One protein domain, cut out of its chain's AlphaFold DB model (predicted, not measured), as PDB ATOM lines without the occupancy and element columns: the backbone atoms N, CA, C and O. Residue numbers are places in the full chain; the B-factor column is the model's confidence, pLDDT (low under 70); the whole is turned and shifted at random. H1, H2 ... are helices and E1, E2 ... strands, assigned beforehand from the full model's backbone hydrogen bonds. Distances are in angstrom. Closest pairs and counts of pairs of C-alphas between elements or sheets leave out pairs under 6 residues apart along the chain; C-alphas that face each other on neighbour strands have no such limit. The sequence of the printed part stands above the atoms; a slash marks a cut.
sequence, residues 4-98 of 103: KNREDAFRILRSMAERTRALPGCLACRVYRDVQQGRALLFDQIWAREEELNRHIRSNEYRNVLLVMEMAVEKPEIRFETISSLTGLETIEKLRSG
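What this domain is: This is residues 4 to 98 of the 103 residues of the protein "ABM domain-containing protein" of Desulfobacterales bacterium SG8_35_2 (UniProt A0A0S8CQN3). A hairpin of two strands, E1 and E2, has the long helix H1 packed along it, with H3 side by side with H1 and H2 across one end of the hairpin. After H3 a long link leads away from this body, and residues 84 to 98, which include the small helix H4, stick out as a free arm. The printed part has 95 residues, with four named helices and two named strands in the order H1, E1, E2, H2, H3, H4; the sheet, E1 - E2, is antiparallel and the class is mixed, helices and strands. The whole is loose, with a radius of gyration of the C-alphas of 15.9 A and spans of 48 by 35 by 22 A.

Where its parts are: E1 is residues 26 to 33, 20.9 A long from first to last C-alpha, and E2 is residues 41 to 47, 19.8 A. H1, residues 4 to 20, is 24.2 A long and begins at C-alpha 4 (166.097, 137.738, 197.882). H2 is residues 50 to 57, 10.5 A, and H3 is residues 60 to 69, 14.6 A. H4, residues 89 to 96, is 10.7 A long and ends at C-alpha 96 (127.957, 161.010, 200.724).

How they stand to each other: E1 and E2 form an antiparallel hairpin at 170 degrees, with N 30 and O 44 within hydrogen-bond range at 2.8 A. The closest C-alphas of H1 and E1, Ala 17 and Cys 29, are 5.1 A apart. H1, with residues 9 to 16 alone, touches H3 at a shallow tilt of 25 degrees, opposite ways; their closest C-alphas, Ala 9 and Val 68, are 6.0 A apart. The closest C-alphas of E2 and H2, Trp 47 and Leu 53, are 6.0 A apart. H2 and H3 are close but not clearly touching, with the C-alphas of His 56 and Tyr 62 closest at 6.3 A. H1 and H2 are only just apart, at 8.4 A. In H1, H2, H3 and H4 every O i to N i+4 pair is within hydrogen-bond range.

The domain as a whole: The C-alphas farthest apart, those of Asn 60 and Gly 98, are 49.4 A apart. The printed part has no cut, and the link from H3 to H4, 19 residues, is long. Residues 37 to 38 have pLDDT under 70.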
ATOM      1  N   LYS A   4     165.388 137.479 199.140       87.12
ATOM      2  CA  LYS A   4     166.097 137.738 197.882       87.12
ATOM      3  C   LYS A   4     165.278 137.294 196.671       87.12
ATOM      4  O   LYS A   4     165.050 138.094 195.771       87.12
ATOM      5  N   ASN A   5     164.765 136.062 196.693       88.38
ATOM      6  CA  ASN A   5     163.955 135.536 195.593       88.38
ATOM      7  C   ASN A   5     162.697 136.385 195.371       88.38
ATOM      8  O   ASN A   5     162.272 136.562 194.236       88.38
ATOM      9  N   ARG A   6     162.127 136.956 196.440       90.12
ATOM     10  CA  ARG A   6     160.977 137.857 196.339       90.12
ATOM     11  C   ARG A   6     161.320 139.189 195.679       90.12
ATOM     12  O   ARG A   6     160.538 139.665 194.861       90.12
ATOM     13  N   GLU A   7     162.454 139.793 196.025       91.50
ATOM     14  CA  GLU A   7     162.918 141.017 195.357       91.50
ATOM     15  C   GLU A   7     163.215 140.765 193.874       91.50
ATOM     16  O   GLU A   7     162.841 141.571 193.022       91.50
ATOM     17  N   ASP A   8     163.813 139.614 193.553       93.62
ATOM     18  CA  ASP A   8     164.038 139.202 192.168       93.62
ATOM     19  C   ASP A   8     162.720 138.988 191.416       93.62
ATOM     20  O   ASP A   8     162.544 139.552 190.336       93.62
ATOM     21  N   ALA A   9     161.761 138.269 192.006       94.50
ATOM     22  CA  ALA A   9     160.430 138.081 191.433       94.50
ATOM     23  C   ALA A   9     159.729 139.425 191.183       94.50
ATOM     24  O   ALA A   9     159.219 139.665 190.090       94.50
ATOM     25  N   PHE A  10     159.772 140.347 192.151       94.50
ATOM     26  CA  PHE A  10     159.199 141.684 191.999       94.50
ATOM     27  C   PHE A  10     159.853 142.465 190.853       94.50
ATOM     28  O   PHE A  10     159.156 143.050 190.025       94.50
ATOM     29  N   ARG A  11     161.189 142.454 190.762       95.31
ATOM     30  CA  ARG A  11     161.934 143.125 189.686       95.31
ATOM     31  C   ARG A  11     161.590 142.550 188.311       95.31
ATOM     32  O   ARG A  11     161.413 143.316 187.362       95.31
ATOM     33  N   ILE A  12     161.487 141.226 188.206       96.19
ATOM     34  CA  ILE A  12     161.138 140.540 186.958       96.19
ATOM     35  C   ILE A  12     159.701 140.884 186.551       96.19
ATOM     36  O   ILE A  12     159.489 141.349 185.429       96.19
ATOM     37  N   LEU A  13     158.733 140.748 187.465       96.69
ATOM     38  CA  LEU A  13     157.328 141.089 187.211       96.69
ATOM     39  C   LEU A  13     157.156 142.565 186.850       96.69
ATOM     40  O   LEU A  13     156.374 142.883 185.959       96.69
ATOM     41  N   ARG A  14     157.912 143.478 187.472       96.31
ATOM     42  CA  ARG A  14     157.868 144.908 187.131       96.31
ATOM     43  C   ARG A  14     158.302 145.148 185.687       96.31
ATOM     44  O   ARG A  14     157.625 145.862 184.955       96.31
ATOM     45  N   SER A  15     159.399 144.517 185.269       96.25
ATOM     46  CA  SER A  15     159.883 144.602 183.888       96.25
ATOM     47  C   SER A  15     158.898 143.979 182.891       96.25
ATOM     48  O   SER A  15     158.718 144.493 181.788       96.25
ATOM     49  N   MET A  16     158.228 142.885 183.269       96.31
ATOM     50  CA  MET A  16     157.146 142.304 182.469       96.31
ATOM     51  C   MET A  16     155.965 143.266 182.353       96.31
ATOM     52  O   MET A  16     155.497 143.496 181.245       96.31
ATOM     53  N   ALA A  17     155.556 143.898 183.454       97.19
ATOM     54  CA  ALA A  17     154.454 144.854 183.461       97.19
ATOM     55  C   ALA A  17     154.695 146.051 182.534       97.19
ATOM     56  O   ALA A  17     153.770 146.526 181.880       97.19
ATOM     57  N   GLU A  18     155.934 146.542 182.465       95.75
ATOM     58  CA  GLU A  18     156.330 147.612 181.541       95.75
ATOM     59  C   GLU A  18     156.146 147.203 180.077       95.75
ATOM     60  O   GLU A  18     155.586 147.975 179.301       95.75
ATOM     61  N   ARG A  19     156.553 145.982 179.707       95.50
ATOM     62  CA  ARG A  19     156.357 145.464 178.344       95.50
ATOM     63  C   ARG A  19     154.886 145.193 178.040       95.50
ATOM     64  O   ARG A  19     154.415 145.571 176.973       95.50
ATOM     65  N   THR A  20     154.156 144.587 178.974       97.00
ATOM     66  CA  THR A  20     152.730 144.277 178.809       97.00
ATOM     67  C   THR A  20     151.895 145.542 178.614       97.00
ATOM     68  O   THR A  20     151.008 145.549 177.769       97.00
ATOM     69  N   ARG A  21     152.225 146.646 179.303       96.94
ATOM     70  CA  ARG A  21     151.560 147.951 179.114       96.94
ATOM     71  C   ARG A  21     151.649 148.504 177.690       96.94
ATOM     72  O   ARG A  21     150.815 149.321 177.324       96.94
ATOM     73  N   ALA A  22     152.643 148.093 176.904       95.44
ATOM     74  CA  ALA A  22     152.777 148.511 175.512       95.44
ATOM     75  C   ALA A  22     151.949 147.647 174.538       95.44
ATOM     76  O   ALA A  22     151.902 147.950 173.346       95.44
ATOM     77  N   LEU A  23     151.321 146.565 175.013       96.38
ATOM     78  CA  LEU A  23     150.527 145.679 174.166       96.38
ATOM     79  C   LEU A  23     149.170 146.314 173.820       96.38
ATOM     80  O   LEU A  23     148.533 146.914 174.692       96.38
ATOM     81  N   PRO A  24     148.676 146.138 172.578       95.00
ATOM     82  CA  PRO A  24     147.341 146.589 172.197       95.00
ATOM     83  C   PRO A  24     146.269 146.015 173.128       95.00
ATOM     84  O   PRO A  24     146.232 144.805 173.359       95.00
ATOM     85  N   GLY A  25     145.416 146.892 173.659       96.62
ATOM     86  CA  GLY A  25     144.321 146.510 174.551       96.62
ATOM     87  C   GLY A  25     144.675 146.406 176.029       96.62
ATOM     88  O   GLY A  25     143.772 146.231 176.844       96.62
ATOM     89  N   CYS A  26     145.950 146.529 176.411       97.88
ATOM     90  CA  CYS A  26     146.317 146.587 177.822       97.88
ATOM     91  C   CYS A  26     145.933 147.960 178.395       97.88
ATOM     92  O   CYS A  26     146.533 148.978 178.059       97.88
ATOM     93  N   LEU A  27     144.930 147.989 179.273       97.06
ATOM     94  CA  LEU A  27     144.505 149.200 179.980       97.06
ATOM     95  C   LEU A  27     145.358 149.445 181.227       97.06
ATOM     96  O   LEU A  27     145.619 150.589 181.600       97.06
ATOM     97  N   ALA A  28     145.810 148.371 181.877       97.25
ATOM     98  CA  ALA A  28     146.754 148.445 182.977       97.25
ATOM     99  C   ALA A  28     147.535 147.140 183.148       97.25
ATOM    100  O   ALA A  28     147.004 146.054 182.940       97.25
ATOM    101  N   CYS A  29     148.779 147.251 183.613       98.06
ATOM    102  CA  CYS A  29     149.548 146.126 184.137       98.06
ATOM    103  C   CYS A  29     150.428 146.625 185.287       98.06
ATOM    104  O   CYS A  29     151.235 147.551 185.105       98.06
ATOM    105  N   ARG A  30     150.223 146.076 186.486       97.56
ATOM    106  CA  ARG A  30     150.758 146.599 187.748       97.56
ATOM    107  C   ARG A  30     151.270 145.469 188.631       97.56
ATOM    108  O   ARG A  30     150.781 144.346 188.586       97.56
ATOM    109  N   VAL A  31     152.257 145.796 189.460       96.31
ATOM    110  CA  VAL A  31     152.777 144.897 190.492       96.31
ATOM    111  C   VAL A  31     152.606 145.579 191.837       96.31
ATOM    112  O   VAL A  31     153.125 146.678 192.034       96.31
ATOM    113  N   TYR A  32     151.930 144.918 192.764       94.56
ATOM    114  CA  TYR A  32     151.794 145.377 194.138       94.56
ATOM    115  C   TYR A  32     152.537 144.446 195.084       94.56
ATOM    116  O   TYR A  32     152.734 143.259 194.815       94.56
ATOM    117  N   ARG A  33     152.946 145.007 196.217       90.81
ATOM    118  CA  ARG A  33     153.523 144.270 197.331       90.81
ATOM    119  C   ARG A  33     152.606 144.446 198.522       90.81
ATOM    120  O   ARG A  33     152.267 145.578 198.860       90.81
ATOM    121  N   ASP A  34     152.252 143.341 199.156       89.06
ATOM    122  CA  ASP A  34     151.533 143.415 200.416       89.06
ATOM    123  C   ASP A  34     152.445 143.996 201.508       89.06
ATOM    124  O   ASP A  34     153.564 143.520 201.735       89.06
ATOM    125  N   VAL A  35     151.952 145.046 202.161       85.44
ATOM    126  CA  VAL A  35     152.617 145.757 203.256       85.44
ATOM    127  C   VAL A  35     152.233 145.213 204.635       85.44
ATOM    128  O   VAL A  35     152.968 145.457 205.586       85.44
ATOM    129  N   GLN A  36     151.123 144.473 204.758       78.06
ATOM    130  CA  GLN A  36     150.593 143.992 206.038       78.06
ATOM    131  C   GLN A  36     151.070 142.580 206.389       78.06
ATOM    132  O   GLN A  36     151.691 142.399 207.433       78.06
ATOM    133  N   GLN A  37     150.835 141.582 205.527       65.81
ATOM    134  CA  GLN A  37     151.358 140.218 205.737       65.81
ATOM    135  C   GLN A  37     152.734 140.028 205.087       65.81
ATOM    136  O   GLN A  37     153.411 139.012 205.263       65.81
ATOM    137  N   GLY A  38     153.188 141.057 204.367       63.12
ATOM    138  CA  GLY A  38     154.597 141.348 204.152       63.12
ATOM    139  C   GLY A  38     155.331 140.356 203.266       63.12
ATOM    140  O   GLY A  38     156.561 140.416 203.232       63.12
ATOM    141  N   ARG A  39     154.642 139.445 202.560       78.06
ATOM    142  CA  ARG A  39     155.280 138.407 201.723       78.06
ATOM    143  C   ARG A  39     154.577 138.100 200.399       78.06
ATOM    144  O   ARG A  39     155.201 137.442 199.570       78.06
ATOM    145  N   ALA A  40     153.371 138.612 200.163       89.19
ATOM    146  CA  ALA A  40     152.659 138.416 198.904       89.19
ATOM    147  C   ALA A  40     153.020 139.486 197.860       89.19
ATOM    148  O   ALA A  40     153.305 140.645 198.188       89.19
ATOM    149  N   LEU A  41     153.005 139.076 196.594       93.56
ATOM    150  CA  LEU A  41     153.027 139.957 195.432       93.56
ATOM    151  C   LEU A  41     151.713 139.766 194.677       93.56
ATOM    152  O   LEU A  41     151.261 138.633 194.532       93.56
ATOM    153  N   LEU A  42     151.142 140.855 194.171       94.94
ATOM    154  CA  LEU A  42     149.988 140.818 193.277       94.94
ATOM    155  C   LEU A  42     150.414 141.336 191.906       94.94
ATOM    156  O   LEU A  42     150.957 142.436 191.801       94.94
ATOM    157  N   PHE A  43     150.165 140.539 190.871       97.25
ATOM    158  CA  PHE A  43     150.337 140.927 189.476       97.25
ATOM    159  C   PHE A  43     148.955 141.162 188.865       97.25
ATOM    160  O   PHE A  43     148.219 140.209 188.629       97.25
ATOM    161  N   ASP A  44     148.604 142.428 188.666       97.50
ATOM    162  CA  ASP A  44     147.271 142.867 188.249       97.50
ATOM    163  C   ASP A  44     147.290 143.352 186.798       97.50
ATOM    164  O   ASP A  44     148.201 144.081 186.390       97.50
ATOM    165  N   GLN A  45     146.287 142.948 186.020       98.00
ATOM    166  CA  GLN A  45     146.166 143.284 184.607       98.00
ATOM    167  C   GLN A  45     144.723 143.612 184.246       98.00
ATOM    168  O   GLN A  45     143.819 142.828 184.515       98.00
ATOM    169  N   ILE A  46     144.533 144.728 183.546       97.69
ATOM    170  CA  ILE A  46     143.237 145.143 183.011       97.69
ATOM    171  C   ILE A  46     143.354 145.206 181.494       97.69
ATOM    172  O   ILE A  46     144.269 145.840 180.960       97.69
ATOM    173  N   TRP A  47     142.411 144.568 180.809       98.00
ATOM    174  CA  TRP A  47     142.360 144.474 179.354       98.00
ATOM    175  C   TRP A  47     141.050 145.048 178.827       98.00
ATOM    176  O   TRP A  47     140.010 144.908 179.468       98.00
ATOM    177  N   ALA A  48     141.110 145.709 177.673       97.06
ATOM    178  CA  ALA A  48     139.954 146.344 177.052       97.06
ATOM    179  C   ALA A  48     138.965 145.314 176.502       97.06
ATOM    180  O   ALA A  48     137.754 145.529 176.568       97.06
ATOM    181  N   ARG A  49     139.473 144.203 175.957       96.44
ATOM    182  CA  ARG A  49     138.665 143.106 175.429       96.44
ATOM    183  C   ARG A  49     139.229 141.745 175.810       96.44
ATOM    184  O   ARG A  49     140.435 141.567 175.999       96.44
ATOM    185  N   GLU A  50     138.340 140.761 175.852       96.75
ATOM    186  CA  GLU A  50     138.696 139.384 176.178       96.75
ATOM    187  C   GLU A  50     139.673 138.790 175.155       96.75
ATOM    188  O   GLU A  50     140.589 138.063 175.527       96.75
ATOM    189  N   GLU A  51     139.550 139.127 173.867       97.62
ATOM    190  CA  GLU A  51     140.424 138.602 172.811       97.62
ATOM    191  C   GLU A  51     141.885 139.038 172.989       97.62
ATOM    192  O   GLU A  51     142.810 138.294 172.652       97.62
ATOM    193  N   GLU A  52     142.113 140.236 173.527       97.69
ATOM    194  CA  GLU A  52     143.448 140.784 173.784       97.69
ATOM    195  C   GLU A  52     144.107 140.077 174.970       97.69
ATOM    196  O   GLU A  52     145.240 139.602 174.845       97.69
ATOM    197  N   LEU A  53     143.357 139.892 176.063       97.50
ATOM    198  CA  LEU A  53     143.769 139.059 177.194       97.50
ATOM    199  C   LEU A  53     144.069 137.624 176.738       97.50
ATOM    200  O   LEU A  53     145.112 137.062 177.062       97.50
ATOM    201  N   ASN A  54     143.184 137.043 175.930       97.69
ATOM    202  CA  ASN A  54     143.319 135.697 175.386       97.69
ATOM    203  C   ASN A  54     144.602 135.525 174.561       97.69
ATOM    204  O   ASN A  54     145.270 134.490 174.674       97.69
ATOM    205  N   ARG A  55     144.960 136.513 173.732       97.38
ATOM    206  CA  ARG A  55     146.239 136.511 173.009       97.38
ATOM    207  C   ARG A  55     147.422 136.606 173.966       97.38
ATOM    208  O   ARG A  55     148.384 135.864 173.780       97.38
ATOM    209  N   HIS A  56     147.349 137.466 174.982       97.25
ATOM    210  CA  HIS A  56     148.421 137.604 175.964       97.25
ATOM    211  C   HIS A  56     148.653 136.307 176.749       97.25
ATOM    212  O   HIS A  56     149.783 135.841 176.803       97.25
ATOM    213  N   ILE A  57     147.602 135.664 177.268       96.94
ATOM    214  CA  ILE A  57     147.710 134.409 178.037       96.94
ATOM    215  C   ILE A  57     148.407 133.298 177.233       96.94
ATOM    216  O   ILE A  57     149.147 132.491 177.791       96.94
ATOM    217  N   ARG A  58     148.185 133.254 175.914       97.19
ATOM    218  CA  ARG A  58     148.791 132.262 175.007       97.19
ATOM    219  C   ARG A  58     150.225 132.611 174.591       97.19
ATOM    220  O   ARG A  58     150.842 131.833 173.866       97.19
ATOM    221  N   SER A  59     150.747 133.767 174.994       95.56
ATOM    222  CA  SER A  59     152.051 134.259 174.560       95.56
ATOM    223  C   SER A  59     153.203 133.694 175.400       95.56
ATOM    224  O   SER A  59     153.043 133.269 176.548       95.56
ATOM    225  N   ASN A  60     154.411 133.723 174.833       94.44
ATOM    226  CA  ASN A  60     155.621 133.318 175.552       94.44
ATOM    227  C   ASN A  60     155.922 134.255 176.734       94.44
ATOM    228  O   ASN A  60     156.481 133.829 177.744       94.44
ATOM    229  N   GLU A  61     155.530 135.524 176.638       91.62
ATOM    230  CA  GLU A  61     155.662 136.495 177.722       91.62
ATOM    231  C   GLU A  61     154.839 136.080 178.941       91.62
ATOM    232  O   GLU A  61     155.360 136.127 180.057       91.62
ATOM    233  N   TYR A  62     153.600 135.617 178.747       95.75
ATOM    234  CA  TYR A  62     152.765 135.158 179.855       95.75
ATOM    235  C   TYR A  62     153.274 133.848 180.465       95.75
ATOM    236  O   TYR A  62     153.234 133.676 181.682       95.75
ATOM    237  N   ARG A  63     153.881 132.960 179.665       95.69
ATOM    238  CA  ARG A  63     154.594 131.790 180.208       95.69
ATOM    239  C   ARG A  63     155.687 132.196 181.202       95.69
ATOM    240  O   ARG A  63     155.839 131.549 182.233       95.69
ATOM    241  N   ASN A  64     156.415 133.278 180.935       94.56
ATOM    242  CA  ASN A  64     157.433 133.761 181.869       94.56
ATOM    243  C   ASN A  64     156.823 134.321 183.164       94.56
ATOM    244  O   ASN A  64     157.440 134.187 184.217       94.56
ATOM    245  N   VAL A  65     155.618 134.901 183.113       95.62
ATOM    246  CA  VAL A  65     154.876 135.294 184.324       95.62
ATOM    247  C   VAL A  65     154.589 134.062 185.186       95.62
ATOM    248  O   VAL A  65     154.870 134.087 186.383       95.62
ATOM    249  N   LEU A  66     154.115 132.967 184.579       95.81
ATOM    250  CA  LEU A  66     153.842 131.712 185.290       95.81
ATOM    251  C   LEU A  66     155.101 131.144 185.963       95.81
ATOM    252  O   LEU A  66     155.049 130.788 187.135       95.81
ATOM    253  N   LEU A  67     156.250 131.156 185.278       95.38
ATOM    254  CA  LEU A  67     157.526 130.706 185.857       95.38
ATOM    255  C   LEU A  67     157.942 131.526 187.088       95.38
ATOM    256  O   LEU A  67     158.499 130.986 188.040       95.38
ATOM    257  N   VAL A  68     157.671 132.834 187.096       95.12
ATOM    258  CA  VAL A  68     157.945 133.673 188.272       95.12
ATOM    259  C   VAL A  68     156.960 133.372 189.403       95.12
ATOM    260  O   VAL A  68     157.355 133.353 190.567       95.12
ATOM    261  N   MET A  69     155.691 133.101 189.082       93.56
ATOM    262  CA  MET A  69     154.685 132.695 190.070       93.56
ATOM    263  C   MET A  69     155.029 131.347 190.726       93.56
ATOM    264  O   MET A  69     154.825 131.193 191.928       93.56
ATOM    265  N   GLU A  70     155.620 130.405 189.986       92.31
ATOM    266  CA  GLU A  70     156.096 129.109 190.504       92.31
ATOM    267  C   GLU A  70     157.219 129.235 191.550       92.31
ATOM    268  O   GLU A  70     157.455 128.306 192.319       92.31
ATOM    269  N   MET A  71     157.890 130.389 191.643       91.25
ATOM    270  CA  MET A  71     158.885 130.656 192.694       91.25
ATOM    271  C   MET A  71     158.251 130.879 194.082       91.25
ATOM    272  O   MET A  71     158.967 130.966 195.092       91.25
ATOM    273  N   ALA A  72     156.925 131.033 194.151       91.06
ATOM    274  CA  ALA A  72     156.194 131.167 195.402       91.06
ATOM    275  C   ALA A  72     156.308 129.888 196.253       91.06
ATOM    276  O   ALA A  72     156.460 128.783 195.748       91.06
ATOM    277  N   VAL A  73     156.267 130.043 197.583       89.75
ATOM    278  CA  VAL A  73     156.260 128.873 198.491       89.75
ATOM    279  C   VAL A  73     154.876 128.245 198.572       89.75
ATOM    280  O   VAL A  73     154.761 127.034 198.720       89.75
ATOM    281  N   GLU A  74     153.842 129.069 198.470       89.88
ATOM    282  CA  GLU A  74     152.459 128.623 198.393       89.88
ATOM    283  C   GLU A  74     152.005 128.649 196.938       89.88
ATOM    284  O   GLU A  74     152.543 129.405 196.123       89.88
ATOM    285  N   LYS A  75     151.006 127.823 196.615       91.25
ATOM    286  CA  LYS A  75     150.421 127.803 195.276       91.25
ATOM    287  C   LYS A  75     149.857 129.198 194.954       91.25
ATOM    288  O   LYS A  75     149.045 129.691 195.735       91.25
ATOM    289  N   PRO A  76     150.240 129.819 193.826       93.00
ATOM    290  CA  PRO A  76     149.725 131.128 193.453       93.00
ATOM    291  C   PRO A  76     148.223 131.057 193.156       93.00
ATOM    292  O   PRO A  76     147.744 130.123 192.506       93.00
ATOM    293  N   GLU A  77     147.489 132.066 193.612       94.00
ATOM    294  CA  GLU A  77     146.097 132.289 193.232       94.00
ATOM    295  C   GLU A  77     146.046 133.062 191.908       94.00
ATOM    296  O   GLU A  77     146.746 134.061 191.734       94.00
ATOM    297  N   ILE A  78     145.221 132.596 190.968       95.25
ATOM    298  CA  ILE A  78     144.967 133.269 189.692       95.25
ATOM    299  C   ILE A  78     143.463 133.476 189.576       95.25
ATOM    300  O   ILE A  78     142.695 132.517 189.668       95.25
ATOM    301  N   ARG A  79     143.051 134.725 189.360       96.81
ATOM    302  CA  ARG A  79     141.649 135.121 189.211       96.81
ATOM    303  C   ARG A  79     141.451 135.838 187.888       96.81
ATOM    304  O   ARG A  79     142.307 136.610 187.464       96.81
ATOM    305  N   PHE A  80     140.301 135.592 187.276       96.38
ATOM    306  CA  PHE A  80     139.826 136.318 186.108       96.38
ATOM    307  C   PHE A  80     138.503 136.965 186.475       96.38
ATOM    308  O   PHE A  80     137.595 136.293 186.961       96.38
ATOM    309  N   GLU A  81     138.418 138.272 186.266       95.75
ATOM    310  CA  GLU A  81     137.247 139.064 186.614       95.75
ATOM    311  C   GLU A  81     136.766 139.795 185.362       95.75
ATOM    312  O   GLU A  81     137.551 140.424 184.650       95.75
ATOM    313  N   THR A  82     135.467 139.690 185.080       95.19
ATOM    314  CA  THR A  82     134.806 140.468 184.031       95.19
ATOM    315  C   THR A  82     134.109 141.644 184.693       95.19
ATOM    316  O   THR A  82     133.206 141.461 185.505       95.19
ATOM    317  N   ILE A  83     134.535 142.858 184.349       91.69
ATOM    318  CA  ILE A  83     134.009 144.090 184.937       91.69
ATOM    319  C   ILE A  83     132.841 144.576 184.075       91.69
ATOM    320  O   ILE A  83     133.049 145.053 182.960       91.69
ATOM    321  N   SER A  84     131.612 144.445 184.580       89.69
ATOM    322  CA  SER A  84     130.398 144.939 183.911       89.69
ATOM    323  C   SER A  84     130.199 146.448 184.066       89.69
ATOM    324  O   SER A  84     129.631 147.088 183.184       89.69
ATOM    325  N   SER A  85     130.663 147.017 185.179       89.75
ATOM    326  CA  SER A  85     130.562 148.439 185.502       89.75
ATOM    327  C   SER A  85     131.816 148.886 186.262       89.75
ATOM    328  O   SER A  85     132.362 148.160 187.091       89.75
ATOM    329  N   LEU A  86     132.302 150.090 185.958       88.50
ATOM    330  CA  LEU A  86     133.388 150.732 186.693       88.50
ATOM    331  C   LEU A  86     132.978 152.173 186.969       88.50
ATOM    332  O   LEU A  86     132.574 152.889 186.055       88.50
ATOM    333  N   THR A  87     133.083 152.581 188.227       92.81
ATOM    334  CA  THR A  87     132.754 153.934 188.677       92.81
ATOM    335  C   THR A  87     133.888 154.482 189.539       92.81
ATOM    336  O   THR A  87     134.730 153.726 190.029       92.81
ATOM    337  N   GLY A  88     133.948 155.801 189.680       91.94
ATOM    338  CA  GLY A  88     135.008 156.523 190.366       91.94
ATOM    339  C   GLY A  88     134.498 157.401 191.503       91.94
ATOM    340  O   GLY A  88     133.670 157.003 192.325       91.94
ATOM    341  N   LEU A  89     135.044 158.614 191.573       94.31
ATOM    342  CA  LEU A  89     134.751 159.572 192.635       94.31
ATOM    343  C   LEU A  89     133.257 159.920 192.712       94.31
ATOM    344  O   LEU A  89     132.736 160.123 193.805       94.31
ATOM    345  N   GLU A  90     132.551 159.892 191.585       92.62
ATOM    346  CA  GLU A  90     131.113 160.138 191.502       92.62
ATOM    347  C   GLU A  90     130.289 159.165 192.360       92.62
ATOM    348  O   GLU A  90     129.228 159.527 192.872       92.62
ATOM    349  N   THR A  91     130.781 157.941 192.571       94.31
ATOM    350  CA  THR A  91     130.148 156.959 193.463       94.31
ATOM    351  C   THR A  91     130.309 157.369 194.921       94.31
ATOM    352  O   THR A  91     129.375 157.268 195.714       94.31
ATOM    353  N   ILE A  92     131.471 157.906 195.287       94.25
ATOM    354  CA  ILE A  92     131.696 158.429 196.637       94.25
ATOM    355  C   ILE A  92     130.800 159.646 196.881       94.25
ATOM    356  O   ILE A  92     130.162 159.735 197.929       94.25
ATOM    357  N   GLU A  93     130.732 160.573 195.925       94.06
ATOM    358  CA  GLU A  93     129.922 161.790 196.030       94.06
ATOM    359  C   GLU A  93     128.438 161.470 196.233       94.06
ATOM    360  O   GLU A  93     127.836 161.971 197.183       94.06
ATOM    361  N   LYS A  94     127.879 160.570 195.416       92.88
ATOM    362  CA  LYS A  94     126.481 160.122 195.515       92.88
ATOM    363  C   LYS A  94     126.155 159.475 196.865       92.88
ATOM    364  O   LYS A  94     125.145 159.820 197.477       92.88
ATOM    365  N   LEU A  95     127.010 158.576 197.364       94.50
ATOM    366  CA  LEU A  95     126.793 157.959 198.682       94.50
ATOM    367  C   LEU A  95     126.873 158.996 199.804       94.50
ATOM    368  O   LEU A  95     126.064 158.973 200.729       94.50
ATOM    369  N   ARG A  96     127.820 159.940 199.725       94.75
ATOM    370  CA  ARG A  96     127.957 161.010 200.724       94.75
ATOM    371  C   ARG A  96     126.794 162.001 200.699       94.75
ATOM    372  O   ARG A  96     126.498 162.573 201.744       94.75
ATOM    373  N   SER A  97     126.128 162.190 199.557       93.56
ATOM    374  CA  SER A  97     124.896 162.983 199.453       93.56
ATOM    375  C   SER A  97     123.629 162.218 199.862       93.56
ATOM    376  O   SER A  97     122.536 162.767 199.751       93.56
ATOM    377  N   GLY A  98     123.751 160.970 200.332       91.06
ATOM    378  CA  GLY A  98     122.622 160.146 200.774       91.06
ATOM    379  C   GLY A  98     121.826 159.504 199.637       91.06
ATOM    380  O   GLY A  98     120.693 159.087 199.848       91.06
TER     381      GLY A  98